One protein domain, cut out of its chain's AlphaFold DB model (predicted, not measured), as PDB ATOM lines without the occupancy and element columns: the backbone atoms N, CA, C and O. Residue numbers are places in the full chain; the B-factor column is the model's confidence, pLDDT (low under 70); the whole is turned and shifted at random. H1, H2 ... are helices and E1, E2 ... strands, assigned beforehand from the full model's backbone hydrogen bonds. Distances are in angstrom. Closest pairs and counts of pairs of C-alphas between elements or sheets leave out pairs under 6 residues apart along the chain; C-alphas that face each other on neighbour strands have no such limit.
ATOM      1  N   THR A   2     140.487 103.445 124.902       66.56
ATOM      2  CA  THR A   2     139.669 103.321 126.135       66.56
ATOM      3  C   THR A   2     138.896 101.998 126.258       66.56
ATOM      4  O   THR A   2     138.829 101.425 127.338       66.56
ATOM      5  N   SER A   3     138.369 101.468 125.149       77.62
ATOM      6  CA  SER A   3     137.616 100.200 125.125       77.62
ATOM      7  C   SER A   3     138.460  98.976 125.529       77.62
ATOM      8  O   SER A   3     137.983  98.125 126.272       77.62
ATOM      9  N   GLU A   4     139.733  98.913 125.122       84.69
ATOM     10  CA  GLU A   4     140.650  97.823 125.506       84.69
ATOM     11  C   GLU A   4     140.999  97.878 127.000       84.69
ATOM     12  O   GLU A   4     141.053  96.849 127.671       84.69
ATOM     13  N   GLN A   5     141.178  99.083 127.552       83.88
ATOM     14  CA  GLN A   5     141.448  99.275 128.979       83.88
ATOM     15  C   GLN A   5     140.231  98.925 129.846       83.88
ATOM     16  O   GLN A   5     140.388  98.281 130.879       83.88
ATOM     17  N   GLN A   6     139.020  99.275 129.406       86.19
ATOM     18  CA  GLN A   6     137.779  98.873 130.080       86.19
ATOM     19  C   GLN A   6     137.613  97.349 130.084       86.19
ATOM     20  O   GLN A   6     137.325  96.765 131.125       86.19
ATOM     21  N   GLN A   7     137.868  96.688 128.949       86.62
ATOM     22  CA  GLN A   7     137.855  95.224 128.870       86.62
ATOM     23  C   GLN A   7     138.895  94.591 129.797       86.62
ATOM     24  O   GLN A   7     138.603  93.580 130.436       86.62
ATOM     25  N   ASN A   8     140.084  95.189 129.907       89.06
ATOM     26  CA  ASN A   8     141.113  94.734 130.835       89.06
ATOM     27  C   ASN A   8     140.642  94.831 132.295       89.06
ATOM     28  O   ASN A   8     140.750  93.856 133.034       89.06
ATOM     29  N   VAL A   9     140.050  95.962 132.695       89.00
ATOM     30  CA  VAL A   9     139.466  96.138 134.037       89.00
ATOM     31  C   VAL A   9     138.401  95.074 134.308       89.00
ATOM     32  O   VAL A   9     138.489  94.385 135.321       89.00
ATOM     33  N   SER A  10     137.458  94.857 133.386       87.75
ATOM     34  CA  SER A  10     136.429  93.819 133.532       87.75
ATOM     35  C   SER A  10     137.022  92.409 133.628       87.75
ATOM     36  O   SER A  10     136.568  91.597 134.432       87.75
ATOM     37  N   ALA A  11     138.064  92.105 132.848       86.62
ATOM     38  CA  ALA A  11     138.731  90.805 132.875       86.62
ATOM     39  C   ALA A  11     139.469  90.548 134.199       86.62
ATOM     40  O   ALA A  11     139.458  89.422 134.698       86.62
ATOM     41  N   ILE A  12     140.104  91.570 134.780       87.25
ATOM     42  CA  ILE A  12     140.751  91.461 136.095       87.25
ATOM     43  C   ILE A  12     139.684  91.368 137.193       87.25
ATOM     44  O   ILE A  12     139.796  90.521 138.076       87.25
ATOM     45  N   LEU A  13     138.614  92.161 137.106       86.06
ATOM     46  CA  LEU A  13     137.499  92.129 138.054       86.06
ATOM     47  C   LEU A  13     136.796  90.763 138.076       86.06
ATOM     48  O   LEU A  13     136.426  90.275 139.141       86.06
ATOM     49  N   ALA A  14     136.683  90.090 136.927       83.38
ATOM     50  CA  ALA A  14     136.169  88.723 136.855       83.38
ATOM     51  C   ALA A  14     137.020  87.724 137.666       83.38
ATOM     52  O   ALA A  14     136.469  86.798 138.259       83.38
ATOM     53  N   LYS A  15     138.344  87.928 137.757       82.38
ATOM     54  CA  LYS A  15     139.229  87.117 138.619       82.38
ATOM     55  C   LYS A  15     139.001  87.375 140.110       82.38
ATOM     56  O   LYS A  15     139.340  86.523 140.919       82.38
ATOM     57  N   LEU A  16     138.408  88.515 140.457       79.94
ATOM     58  CA  LEU A  16     138.014  88.903 141.813       79.94
ATOM     59  C   LEU A  16     136.525  88.617 142.087       79.94
ATOM     60  O   LEU A  16     135.912  89.254 142.933       79.94
ATOM     61  N   HIS A  17     135.909  87.677 141.361       80.25
ATOM     62  CA  HIS A  17     134.489  87.330 141.512       80.25
ATOM     63  C   HIS A  17     133.525  88.505 141.259       80.25
ATOM     64  O   HIS A  17     132.469  88.606 141.884       80.25
ATOM     65  N   GLY A  18     133.886  89.407 140.343       79.19
ATOM     66  CA  GLY A  18     133.001  90.472 139.863       79.19
ATOM     67  C   GLY A  18     132.860  91.673 140.800       79.19
ATOM     68  O   GLY A  18     132.086  92.575 140.487       79.19
ATOM     69  N   HIS A  19     133.593  91.710 141.917       84.38
ATOM     70  CA  HIS A  19     133.579  92.832 142.852       84.38
ATOM     71  C   HIS A  19     134.948  93.042 143.511       84.38
ATOM     72  O   HIS A  19     135.686  92.095 143.768       84.38
ATOM     73  N   ALA A  20     135.293  94.288 143.822       82.44
ATOM     74  CA  ALA A  20     136.491  94.621 144.582       82.44
ATOM     75  C   ALA A  20     136.251  95.852 145.458       82.44
ATOM     76  O   ALA A  20     135.468  96.729 145.104       82.44
ATOM     77  N   TYR A  21     136.944  95.912 146.593       88.69
ATOM     78  CA  TYR A  21     136.925  97.050 147.509       88.69
ATOM     79  C   TYR A  21     138.348  97.374 147.953       88.69
ATOM     80  O   TYR A  21     139.104  96.471 148.322       88.69
ATOM     81  N   PHE A  22     138.716  98.651 147.908       88.94
ATOM     82  CA  PHE A  22     140.038  99.134 148.290       88.94
ATOM     83  C   PHE A  22     139.995 100.617 148.668       88.94
ATOM     84  O   PHE A  22     139.037 101.327 148.377       88.94
ATOM     85  N   ARG A  23     141.064 101.097 149.308       89.06
ATOM     86  CA  ARG A  23     141.292 102.531 149.513       89.06
ATOM     87  C   ARG A  23     142.188 103.055 148.403       89.06
ATOM     88  O   ARG A  23     143.254 102.483 148.163       89.06
ATOM     89  N   ALA A  24     141.751 104.106 147.718       88.94
ATOM     90  CA  ALA A  24     142.546 104.722 146.667       88.94
ATOM     91  C   ALA A  24     143.690 105.527 147.300       88.94
ATOM     92  O   ALA A  24     143.463 106.515 147.997       88.94
ATOM     93  N   GLY A  25     144.924 105.087 147.069       88.19
ATOM     94  CA  GLY A  25     146.124 105.860 147.378       88.19
ATOM     95  C   GLY A  25     146.365 106.971 146.356       88.19
ATOM     96  O   GLY A  25     145.646 107.093 145.363       88.19
ATOM     97  N   ASP A  26     147.395 107.780 146.591       87.38
ATOM     98  CA  ASP A  26     147.733 108.891 145.702       87.38
ATOM     99  C   ASP A  26     148.086 108.394 144.295       87.38
ATOM    100  O   ASP A  26     148.945 107.529 144.114       87.38
ATOM    101  N   GLY A  27     147.405 108.946 143.293       91.19
ATOM    102  CA  GLY A  27     147.539 108.520 141.907       91.19
ATOM    103  C   GLY A  27     146.430 109.065 141.006       91.19
ATOM    104  O   GLY A  27     145.530 109.769 141.484       91.19
ATOM    105  N   PRO A  28     146.484 108.750 139.700       94.19
ATOM    106  CA  PRO A  28     145.500 109.203 138.719       94.19
ATOM    107  C   PRO A  28     144.054 108.825 139.057       94.19
ATOM    108  O   PRO A  28     143.147 109.606 138.772       94.19
ATOM    109  N   LEU A  29     143.820 107.663 139.680       93.44
ATOM    110  CA  LEU A  29     142.471 107.258 140.079       93.44
ATOM    111  C   LEU A  29     141.919 108.158 141.192       93.44
ATOM    112  O   LEU A  29     140.813 108.678 141.066       93.44
ATOM    113  N   LYS A  30     142.698 108.380 142.260       93.00
ATOM    114  CA  LYS A  30     142.289 109.245 143.377       93.00
ATOM    115  C   LYS A  30     142.053 110.679 142.909       93.00
ATOM    116  O   LYS A  30     141.069 111.280 143.324       93.00
ATOM    117  N   GLN A  31     142.903 111.206 142.027       92.94
ATOM    118  CA  GLN A  31     142.736 112.548 141.455       92.94
ATOM    119  C   GLN A  31     141.430 112.666 140.663       92.94
ATOM    120  O   GLN A  31     140.638 113.558 140.944       92.94
ATOM    121  N   ALA A  32     141.159 111.721 139.756       93.25
ATOM    122  CA  ALA A  32     139.938 111.732 138.953       93.25
ATOM    123  C   ALA A  32     138.666 111.648 139.815       93.25
ATOM    124  O   ALA A  32     137.703 112.370 139.577       93.25
ATOM    125  N   LEU A  33     138.657 110.787 140.837       92.69
ATOM    126  CA  LEU A  33     137.518 110.682 141.753       92.69
ATOM    127  C   LEU A  33     137.381 111.923 142.646       92.69
ATOM    128  O   LEU A  33     136.269 112.366 142.896       92.69
ATOM    129  N   THR A  34     138.493 112.515 143.087       91.06
ATOM    130  CA  THR A  34     138.497 113.760 143.873       91.06
ATOM    131  C   THR A  34     137.897 114.917 143.083       91.06
ATOM    132  O   THR A  34     137.063 115.636 143.620       91.06
ATOM    133  N   GLU A  35     138.261 115.074 141.808       90.50
ATOM    134  CA  GLU A  35     137.668 116.087 140.924       90.50
ATOM    135  C   GLU A  35     136.150 115.906 140.812       90.50
ATOM    136  O   GLU A  35     135.404 116.863 140.993       90.50
ATOM    137  N   LEU A  36     135.679 114.668 140.634       91.00
ATOM    138  CA  LEU A  36     134.245 114.372 140.580       91.00
ATOM    139  C   LEU A  36     133.520 114.663 141.899       91.00
ATOM    140  O   LEU A  36     132.389 115.145 141.874       91.00
ATOM    141  N   VAL A  37     134.157 114.392 143.044       89.50
ATOM    142  CA  VAL A  37     133.617 114.776 144.355       89.50
ATOM    143  C   VAL A  37     133.500 116.294 144.441       89.50
ATOM    144  O   VAL A  37     132.430 116.787 144.780       89.50
ATOM    145  N   LEU A  38     134.570 117.028 144.123       88.62
ATOM    146  CA  LEU A  38     134.620 118.491 144.216       88.62
ATOM    147  C   LEU A  38     133.631 119.179 143.271       88.62
ATOM    148  O   LEU A  38     133.037 120.180 143.658       88.62
ATOM    149  N   ASP A  39     133.404 118.616 142.085       86.69
ATOM    150  CA  ASP A  39     132.387 119.091 141.144       86.69
ATOM    151  C   ASP A  39     130.954 118.812 141.635       86.69
ATOM    152  O   ASP A  39     130.016 119.515 141.253       86.69
ATOM    153  N   ALA A  40     130.761 117.780 142.464       85.06
ATOM    154  CA  ALA A  40     129.455 117.374 142.981       85.06
ATOM    155  C   ALA A  40     129.091 118.016 144.331       85.06
ATOM    156  O   ALA A  40     127.914 118.020 144.706       85.06
ATOM    157  N   VAL A  41     130.071 118.521 145.085       83.50
ATOM    158  CA  VAL A  41     129.839 119.193 146.370       83.50
ATOM    159  C   VAL A  41     129.814 120.710 146.205       83.50
ATOM    160  O   VAL A  41     130.613 121.296 145.486       83.50
ATOM    161  N   GLU A  42     128.907 121.377 146.918       80.44
ATOM    162  CA  GLU A  42     128.791 122.837 146.915       80.44
ATOM    163  C   GLU A  42     128.900 123.412 148.337       80.44
ATOM    164  O   GLU A  42     128.682 122.730 149.344       80.44
ATOM    165  N   GLY A  43     129.207 124.708 148.422       77.81
ATOM    166  CA  GLY A  43     129.188 125.466 149.673       77.81
ATOM    167  C   GLY A  43     130.263 125.028 150.668       77.81
ATOM    168  O   GLY A  43     131.405 124.768 150.298       77.81
ATOM    169  N   HIS A  44     129.898 124.956 151.949       75.56
ATOM    170  CA  HIS A  44     130.839 124.679 153.038       75.56
ATOM    171  C   HIS A  44     131.582 123.343 152.862       75.56
ATOM    172  O   HIS A  44     132.761 123.252 153.192       75.56
ATOM    173  N   LEU A  45     130.925 122.333 152.285       76.75
ATOM    174  CA  LEU A  45     131.527 121.021 152.054       76.75
ATOM    175  C   LEU A  45     132.609 121.064 150.962       76.75
ATOM    176  O   LEU A  45     133.624 120.383 151.078       76.75
ATOM    177  N   ALA A  46     132.427 121.896 149.932       80.62
ATOM    178  CA  ALA A  46     133.448 122.113 148.910       80.62
ATOM    179  C   ALA A  46     134.692 122.789 149.503       80.62
ATOM    180  O   ALA A  46     135.810 122.401 149.183       80.62
ATOM    181  N   GLU A  47     134.513 123.749 150.416       78.06
ATOM    182  CA  GLU A  47     135.627 124.388 151.127       78.06
ATOM    183  C   GLU A  47     136.374 123.394 152.027       78.06
ATOM    184  O   GLU A  47     137.604 123.365 152.016       78.06
ATOM    185  N   GLU A  48     135.658 122.535 152.758       78.56
ATOM    186  CA  GLU A  48     136.264 121.520 153.632       78.56
ATOM    187  C   GLU A  48     137.052 120.451 152.868       78.56
ATOM    188  O   GLU A  48     138.053 119.948 153.383       78.56
ATOM    189  N   LEU A  49     136.611 120.104 151.656       82.12
ATOM    190  CA  LEU A  49     137.249 119.102 150.798       82.12
ATOM    191  C   LEU A  49     138.254 119.711 149.805       82.12
ATOM    192  O   LEU A  49     138.980 118.966 149.149       82.12
ATOM    193  N   SER A  50     138.332 121.043 149.707       80.69
ATOM    194  CA  SER A  50     139.136 121.760 148.702       80.69
ATOM    195  C   SER A  50     140.638 121.486 148.773       80.69
ATOM    196  O   SER A  50     141.339 121.618 147.771       80.69
ATOM    197  N   ASP A  51     141.139 121.087 149.942       79.19
ATOM    198  CA  ASP A  51     142.543 120.728 150.136       79.19
ATOM    199  C   ASP A  51     142.894 119.328 149.599       79.19
ATOM    200  O   ASP A  51     144.071 118.965 149.568       79.19
ATOM    201  N   GLY A  52     141.894 118.544 149.170       74.25
ATOM    202  CA  GLY A  52     142.068 117.184 148.656       74.25
ATOM    203  C   GLY A  52     142.634 116.202 149.687       74.25
ATOM    204  O   GLY A  52     143.038 115.096 149.328       74.25
ATOM    205  N   SER A  53     142.691 116.589 150.967       79.38
ATOM    206  CA  SER A  53     143.313 115.819 152.047       79.38
ATOM    207  C   SER A  53     142.317 114.858 152.697       79.38
ATOM    208  O   SER A  53     142.082 114.845 153.904       79.38
ATOM    209  N   PHE A  54     141.690 114.037 151.864       85.50
ATOM    210  CA  PHE A  54     140.789 112.988 152.312       85.50
ATOM    211  C   PHE A  54     141.106 111.668 151.621       85.50
ATOM    212  O   PHE A  54     141.649 111.620 150.511       85.50
ATOM    213  N   ASP A  55     140.777 110.589 152.317       87.69
ATOM    214  CA  ASP A  55     140.857 109.251 151.765       87.69
ATOM    215  C   ASP A  55     139.559 108.927 151.023       87.69
ATOM    216  O   ASP A  55     138.481 109.439 151.338       87.69
ATOM    217  N   LEU A  56     139.681 108.079 150.006       88.50
ATOM    218  CA  LEU A  56     138.555 107.573 149.236       88.50
ATOM    219  C   LEU A  56     138.493 106.062 149.408       88.50
ATOM    220  O   LEU A  56     139.459 105.366 149.069       88.50
ATOM    221  N   GLU A  57     137.368 105.547 149.896       88.94
ATOM    222  CA  GLU A  57     137.087 104.121 149.768       88.94
ATOM    223  C   GLU A  57     136.324 103.897 148.469       88.94
ATOM    224  O   GLU A  57     135.375 104.604 148.130       88.94
ATOM    225  N   VAL A  58     136.797 102.921 147.709       90.44
ATOM    226  CA  VAL A  58     136.324 102.629 146.367       90.44
ATOM    227  C   VAL A  58     135.850 101.188 146.346       90.44
ATOM    228  O   VAL A  58     136.597 100.271 146.697       90.44
ATOM    229  N   SER A  59     134.616 100.980 145.905       90.12
ATOM    230  CA  SER A  59     134.118  99.676 145.491       90.12
ATOM    231  C   SER A  59     133.835  99.685 144.001       90.12
ATOM    232  O   SER A  59     133.250 100.620 143.474       90.12
ATOM    233  N   ILE A  60     134.232  98.623 143.317       90.75
ATOM    234  CA  ILE A  60     133.876  98.397 141.922       90.75
ATOM    235  C   ILE A  60     133.154  97.065 141.812       90.75
ATOM    236  O   ILE A  60     133.586  96.071 142.395       90.75
ATOM    237  N   GLY A  61     132.060  97.041 141.065       87.69
ATOM    238  CA  GLY A  61     131.295  95.829 140.817       87.69
ATOM    239  C   GLY A  61     130.569  95.892 139.486       87.69
ATOM    240  O   GLY A  61     130.387  96.966 138.922       87.69
ATOM    241  N   GLN A  62     130.165  94.736 138.975       81.12
ATOM    242  CA  GLN A  62     129.261  94.654 137.832       81.12
ATOM    243  C   GLN A  62     127.996  93.923 138.273       81.12
ATOM    244  O   GLN A  62     128.062  92.735 138.595       81.12
ATOM    245  N   GLN A  63     126.856  94.621 138.330       71.50
ATOM    246  CA  GLN A  63     125.591  93.979 138.694       71.50
ATOM    247  C   GLN A  63     124.990  93.224 137.504       71.50
ATOM    248  O   GLN A  63     125.238  93.525 136.334       71.50
ATOM    249  N   GLU A  64     124.173  92.213 137.804       64.50
ATOM    250  CA  GLU A  64     123.459  91.452 136.782       64.50
ATOM    251  C   GLU A  64     122.493  92.372 136.015       64.50
ATOM    252  O   GLU A  64     121.590  92.973 136.594       64.50
ATOM    253  N   GLY A  65     122.699  92.494 134.700       65.69
ATOM    254  CA  GLY A  65     121.937  93.397 133.830       65.69
ATOM    255  C   GLY A  65     122.631  94.725 133.507       65.69
ATOM    256  O   GLY A  65     122.123  95.472 132.671       65.69
ATOM    257  N   GLU A  66     123.797  95.006 134.095       70.88
ATOM    258  CA  GLU A  66     124.605  96.182 133.759       70.88
ATOM    259  C   GLU A  66     125.589  95.900 132.616       70.88
ATOM    260  O   GLU A  66     126.272  94.872 132.567       70.88
ATOM    261  N   ASN A  67     125.674  96.850 131.681       78.00
ATOM    262  CA  ASN A  67     126.527  96.733 130.494       78.00
ATOM    263  C   ASN A  67     128.012  96.976 130.794       78.00
ATOM    264  O   ASN A  67     128.865  96.582 129.999       78.00
ATOM    265  N   GLU A  68     128.325  97.635 131.908       87.25
ATOM    266  CA  GLU A  68     129.691  97.911 132.340       87.25
ATOM    267  C   GLU A  68     129.801  97.899 133.872       87.25
ATOM    268  O   GLU A  68     128.796  98.114 134.547       87.25
ATOM    269  N   PRO A  69     131.005  97.664 134.425       87.75
ATOM    270  CA  PRO A  69     131.269  97.847 135.847       87.75
ATOM    271  C   PRO A  69     131.035  99.287 136.320       87.75
ATOM    272  O   PRO A  69     131.373 100.254 135.627       87.75
ATOM    273  N   ILE A  70     130.534  99.413 137.544       91.19
ATOM    274  CA  ILE A  70     130.308 100.673 138.250       91.19
ATOM    275  C   ILE A  70     131.342 100.819 139.363       91.19
ATOM    276  O   ILE A  70     131.611  99.874 140.104       91.19
ATOM    277  N   VAL A  71     131.920 102.013 139.460       92.19
ATOM    278  CA  VAL A  71     132.816 102.452 140.529       92.19
ATOM    279  C   VAL A  71     132.016 103.314 141.498       92.19
ATOM    280  O   VAL A  71     131.726 104.474 141.217       92.19
ATOM    281  N   ASP A  72     131.680 102.737 142.639       90.75
ATOM    282  CA  ASP A  72     131.179 103.416 143.828       90.75
ATOM    283  C   ASP A  72     132.361 103.985 144.627       90.75
ATOM    284  O   ASP A  72     133.334 103.278 144.897       90.75
ATOM    285  N   TYR A  73     132.269 105.234 145.073       91.25
ATOM    286  CA  TYR A  73     133.282 105.846 145.931       91.25
ATOM    287  C   TYR A  73     132.650 106.687 147.038       91.25
ATOM    288  O   TYR A  73     131.617 107.337 146.855       91.25
ATOM    289  N   ASN A  74     133.274 106.664 148.213       90.44
ATOM    290  CA  ASN A  74     132.887 107.463 149.368       90.44
ATOM    291  C   ASN A  74     134.080 108.280 149.890       90.44
ATOM    292  O   ASN A  74     135.241 107.911 149.725       90.44
ATOM    293  N   VAL A  75     133.781 109.416 150.517       88.88
ATOM    294  CA  VAL A  75     134.787 110.204 151.238       88.88
ATOM    295  C   VAL A  75     134.951 109.615 152.638       88.88
ATOM    296  O   VAL A  75     134.016 109.664 153.438       88.88
ATOM    297  N   ASP A  76     136.133 109.082 152.950       83.69
ATOM    298  CA  ASP A  76     136.490 108.613 154.295       83.69
ATOM    299  C   ASP A  76     137.022 109.787 155.124       83.69
ATOM    300  O   ASP A  76     138.228 110.011 155.253       83.69
ATOM    301  N   ARG A  77     136.095 110.598 155.650       78.25
ATOM    302  CA  ARG A  77     136.409 111.704 156.563       78.25
ATOM    303  C   ARG A  77     135.335 111.843 157.645       78.25
ATOM    304  O   ARG A  77     134.146 111.911 157.325       78.25
ATOM    305  N   PRO A  78     135.710 111.943 158.936       74.62
ATOM    306  CA  PRO A  78     134.741 112.122 160.012       74.62
ATOM    307  C   PRO A  78     133.856 113.354 159.799       74.62
ATOM    308  O   PRO A  78     134.359 114.457 159.601       74.62
ATOM    309  N   GLY A  79     132.536 113.169 159.874       70.44
ATOM    310  CA  GLY A  79     131.552 114.248 159.719       70.44
ATOM    311  C   GLY A  79     131.149 114.558 158.275       70.44
ATOM    312  O   GLY A  79     130.165 115.266 158.081       70.44
ATOM    313  N   VAL A  80     131.828 113.982 157.278       75.38
ATOM    314  CA  VAL A  80     131.480 114.125 155.860       75.38
ATOM    315  C   VAL A  80     130.751 112.871 155.386       75.38
ATOM    316  O   VAL A  80     131.254 111.760 155.512       75.38
ATOM    317  N   GLN A  81     129.553 113.041 154.824       75.25
ATOM    318  CA  GLN A  81     128.821 111.964 154.156       75.25
ATOM    319  C   GLN A  81     128.658 112.316 152.682       75.25
ATOM    320  O   GLN A  81     127.675 112.937 152.285       75.25
ATOM    321  N   HIS A  82     129.638 111.917 151.875       81.44
ATOM    322  CA  HIS A  82     129.548 111.982 150.422       81.44
ATOM    323  C   HIS A  82     129.819 110.597 149.837       81.44
ATOM    324  O   HIS A  82     130.849 109.985 150.127       81.44
ATOM    325  N   ARG A  83     128.877 110.111 149.027       87.88
ATOM    326  CA  ARG A  83     128.973 108.864 148.271       87.88
ATOM    327  C   ARG A  83     128.396 109.101 146.887       87.88
ATOM    328  O   ARG A  83     127.298 109.645 146.783       87.88
ATOM    329  N   SER A  84     129.113 108.637 145.878       89.62
ATOM    330  CA  SER A  84     128.739 108.764 144.474       89.62
ATOM    331  C   SER A  84     129.177 107.520 143.704       89.62
ATOM    332  O   SER A  84     129.998 106.738 144.185       89.62
ATOM    333  N   ASP A  85     128.623 107.337 142.512       90.94
ATOM    334  CA  ASP A  85     128.950 106.234 141.614       90.94
ATOM    335  C   ASP A  85     129.157 106.733 140.179       90.94
ATOM    336  O   ASP A  85     128.603 107.756 139.763       90.94
ATOM    337  N   ILE A  86     130.009 106.036 139.428       92.19
ATOM    338  CA  ILE A  86     130.246 106.290 138.003       92.19
ATOM    339  C   ILE A  86     130.496 104.981 137.253       92.19
ATOM    340  O   ILE A  86     131.141 104.071 137.763       92.19
ATOM    341  N   GLY A  87     130.066 104.904 135.994       91.38
ATOM    342  CA  GLY A  87     130.518 103.840 135.094       91.38
ATOM    343  C   GLY A  87     132.012 103.978 134.786       91.38
ATOM    344  O   GLY A  87     132.513 105.099 134.635       91.38
ATOM    345  N   ILE A  88     132.726 102.854 134.643       92.00
ATOM    346  CA  ILE A  88     134.161 102.872 134.297       92.00
ATOM    347  C   ILE A  88     134.438 103.602 132.975       92.00
ATOM    348  O   ILE A  88     135.532 104.129 132.781       92.00
ATOM    349  N   SER A  89     133.451 103.699 132.079       91.25
ATOM    350  CA  SER A  89     133.542 104.478 130.845       91.25
ATOM    351  C   SER A  89     133.838 105.963 131.042       91.25
ATOM    352  O   SER A  89     134.375 106.596 130.129       91.25
ATOM    353  N   ARG A  90     133.521 106.514 132.216       90.44
ATOM    354  CA  ARG A  90     133.747 107.924 132.559       90.44
ATOM    355  C   ARG A  90     135.145 108.205 133.104       90.44
ATOM    356  O   ARG A  90     135.514 109.369 133.224       90.44
ATOM    357  N   LEU A  91     135.919 107.171 133.426       91.88
ATOM    358  CA  LEU A  91     137.288 107.331 133.903       91.88
ATOM    359  C   LEU A  91     138.246 107.627 132.745       91.88
ATOM    360  O   LEU A  91     138.128 107.094 131.639       91.88
ATOM    361  N   SER A  92     139.234 108.478 133.019       92.75
ATOM    362  CA  SER A  92     140.300 108.780 132.068       92.75
ATOM    363  C   SER A  92     141.219 107.561 131.862       92.75
ATOM    364  O   SER A  92     141.338 106.722 132.758       92.75
ATOM    365  N   PRO A  93     141.918 107.442 130.714       92.25
ATOM    366  CA  PRO A  93     142.852 106.337 130.473       92.25
ATOM    367  C   PRO A  93     143.896 106.130 131.589       92.25
ATOM    368  O   PRO A  93     144.099 104.981 131.976       92.25
ATOM    369  N   PRO A  94     144.512 107.190 132.163       92.94
ATOM    370  CA  PRO A  94     145.425 107.031 133.296       92.94
ATOM    371  C   PRO A  94     144.736 106.508 134.563       92.94
ATOM    372  O   PRO A  94     145.308 105.686 135.271       92.94
ATOM    373  N   ALA A  95     143.503 106.944 134.847       93.25
ATOM    374  CA  ALA A  95     142.736 106.455 135.992       93.25
ATOM    375  C   ALA A  95     142.310 104.987 135.818       93.25
ATOM    376  O   ALA A  95     142.311 104.233 136.787       93.25
ATOM    377  N   LEU A  96     141.994 104.562 134.589       93.25
ATOM    378  CA  LEU A  96     141.699 103.163 134.261       93.25
ATOM    379  C   LEU A  96     142.925 102.258 134.412       93.25
ATOM    380  O   LEU A  96     142.799 101.131 134.888       93.25
ATOM    381  N   GLU A  97     144.103 102.733 134.009       93.69
ATOM    382  CA  GLU A  97     145.360 102.003 134.184       93.69
ATOM    383  C   GLU A  97     145.726 101.862 135.666       93.69
ATOM    384  O   GLU A  97     146.062 100.767 136.119       93.69
ATOM    385  N   ASP A  98     145.575 102.940 136.436       93.56
ATOM    386  CA  ASP A  98     145.801 102.935 137.882       93.56
ATOM    387  C   ASP A  98     144.803 102.004 138.599       93.56
ATOM    388  O   ASP A  98     145.205 101.139 139.378       93.56
ATOM    389  N   LEU A  99     143.512 102.071 138.244       92.62
ATOM    390  CA  LEU A  99     142.473 101.142 138.705       92.62
ATOM    391  C   LEU A  99     142.826  99.684 138.393       92.62
ATOM    392  O   LEU A  99     142.748  98.832 139.277       92.62
ATOM    393  N   ALA A 100     143.244  99.384 137.162       92.69
ATOM    394  CA  ALA A 100     143.692  98.044 136.799       92.69
ATOM    395  C   ALA A 100     144.880  97.600 137.670       92.69
ATOM    396  O   ALA A 100     144.909  96.455 138.114       92.69
ATOM    397  N   GLY A 101     145.811  98.507 137.983       91.31
ATOM    398  CA  GLY A 101     146.915  98.264 138.911       91.31
ATOM    399  C   GLY A 101     146.453  97.892 140.324       91.31
ATOM    400  O   GLY A 101     146.966  96.925 140.892       91.31
ATOM    401  N   TYR A 102     145.459  98.594 140.881       90.19
ATOM    402  CA  TYR A 102     144.850  98.224 142.168       90.19
ATOM    403  C   TYR A 102     144.238  96.825 142.123       90.19
ATOM    404  O   TYR A 102     144.502  96.008 143.007       90.19
ATOM    405  N   LEU A 103     143.470  96.519 141.075       89.88
ATOM    406  CA  LEU A 103     142.840  95.209 140.922       89.88
ATOM    407  C   LEU A 103     143.876  94.088 140.750       89.88
ATOM    408  O   LEU A 103     143.729  93.033 141.358       89.88
ATOM    409  N   VAL A 104     144.953  94.313 139.990       90.12
ATOM    410  CA  VAL A 104     146.054  93.344 139.851       90.12
ATOM    411  C   VAL A 104     146.727  93.091 141.193       90.12
ATOM    412  O   VAL A 104     146.910  91.934 141.558       90.12
ATOM    413  N   ARG A 105     147.025  94.137 141.973       87.56
ATOM    414  CA  ARG A 105     147.599  93.965 143.316       87.56
ATOM    415  C   ARG A 105     146.676  93.171 144.231       87.56
ATOM    416  O   ARG A 105     147.168  92.360 145.001       87.56
ATOM    417  N   LEU A 106     145.360  93.367 144.144       84.44
ATOM    418  CA  LEU A 106     144.396  92.564 144.901       84.44
ATOM    419  C   LEU A 106     144.395  91.096 144.456       84.44
ATOM    420  O   LEU A 106     144.303  90.214 145.304       84.44
ATOM    421  N   VAL A 107     144.550  90.827 143.156       83.62
ATOM    422  CA  VAL A 107     144.718  89.463 142.627       83.62
ATOM    423  C   VAL A 107     146.035  88.836 143.100       83.62
ATOM    424  O   VAL A 107     146.060  87.657 143.421       83.62
ATOM    425  N   GLU A 108     147.125  89.601 143.165       81.75
ATOM    426  CA  GLU A 108     148.445  89.120 143.608       81.75
ATOM    427  C   GLU A 108     148.554  88.962 145.134       81.75
ATOM    428  O   GLU A 108     149.302  88.116 145.620       81.75
ATOM    429  N   GLN A 109     147.829  89.786 145.893       70.31
ATOM    430  CA  GLN A 109     147.726  89.701 147.354       70.31
ATOM    431  C   GLN A 109     146.702  88.659 147.807       70.31
ATOM    432  O   GLN A 109     146.680  88.308 148.991       70.31
ATOM    433  N   ALA A 110     145.877  88.143 146.891       58.22
ATOM    434  CA  ALA A 110     145.159  86.908 147.139       58.22
ATOM    435  C   ALA A 110     146.214  85.804 147.353       58.22
ATOM    436  O   ALA A 110     147.117  85.659 146.523       58.22
TER     437      ALA A 110
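AT A GLANCE: This is residues 2 to 110 of the 282 residues of an uncharacterized protein of Geobacter sp (UniProt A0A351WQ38). A twisted sheet of four strands forms a wall; H2 and H4 cross one of its faces, while the other face is bare of named helices. H1 lies side by side with H4 and reaches the sheet with its residues 9 to 14, and the short H3 sits off the sheet at the far end of the long axis. This is a two-layer arrangement, helices H1, H2 and H4 on one face of the sheet. The printed part has 109 residues, ordered H1 E1 H2 H3 E2 E3 E4 H4, in the mixed class of helices and strands, with an antiparallel sheet in the order E1 E2 E3 E4. It is compact, with a radius of gyration of the C-alphas of 13.9 A and spans of 40 by 28 by 24 A.

HOW THE PARTS SIT: Start at the sheet, with edge strand E1, residues 19 to 24, beside E2, residues 55 to 61, where N 22 and O 58 are 2.9 A apart, within hydrogen-bond range. E2 and E3, residues 70 to 76, form a hairpin, with N 59 and O 72 at 2.8 A. E3 and edge strand E4, residues 83 to 87, form another, with N 71 and O 86 at 2.8 A. E2 E3 E4 are a meander, each strand the antiparallel neighbour of the one before. H4, residues 93 to 109, is on the sheet at a height of 10.0 A, over E1 and E2; it runs across the strands, at 71 degrees to E1 on the local plane. On the same face, H2, residues 28 to 40, has a height of 9.3 A over the sheet. H2 and H4 touch at a steep tilt of 60 degrees, opposite ways; their closest C-alphas, of Leu 29 and Ala 95, are 4.2 A apart. H1, residues 2 to 15, touches H4 at a shallow tilt of 16 degrees, the same way, with the C-alphas of Val 9 and Ala 100 closest at 5.4 A. H3, residues 44 to 49, is not on the sheet; it is close to H2 but not clearly touching, with the C-alphas of Leu 38 and Ala 46 closest at 6.0 A. Every O i to N i+4 pair is within hydrogen-bond range in H2, H3 and H4, and 9 of 10 are in H1.

IN THESE COORDINATES: Find C-alpha 55 at (140.857, 109.251, 151.765); from there E2 runs 19.8 A to C-alpha 61. E3 covers 18.9 A, E1 15.4 A and E4 14.2 A. H1 begins at C-alpha 2, (139.669, 103.321, 126.135), and covers 20.5 A; H2 covers 18.5 A and H3 8.8 A. H4 covers 24.2 A and ends at C-alpha 109, (147.726, 89.701, 147.354).

THE WHOLE: Look for the two farthest C-alphas at Gly 43 and Ala 110, 41.8 A apart. The printed part has no cut and no long link. The mean pLDDT of the printed part is 85.3; the B-factor column falls under 70 at residue 2, residues 64 to 65 and residue 110.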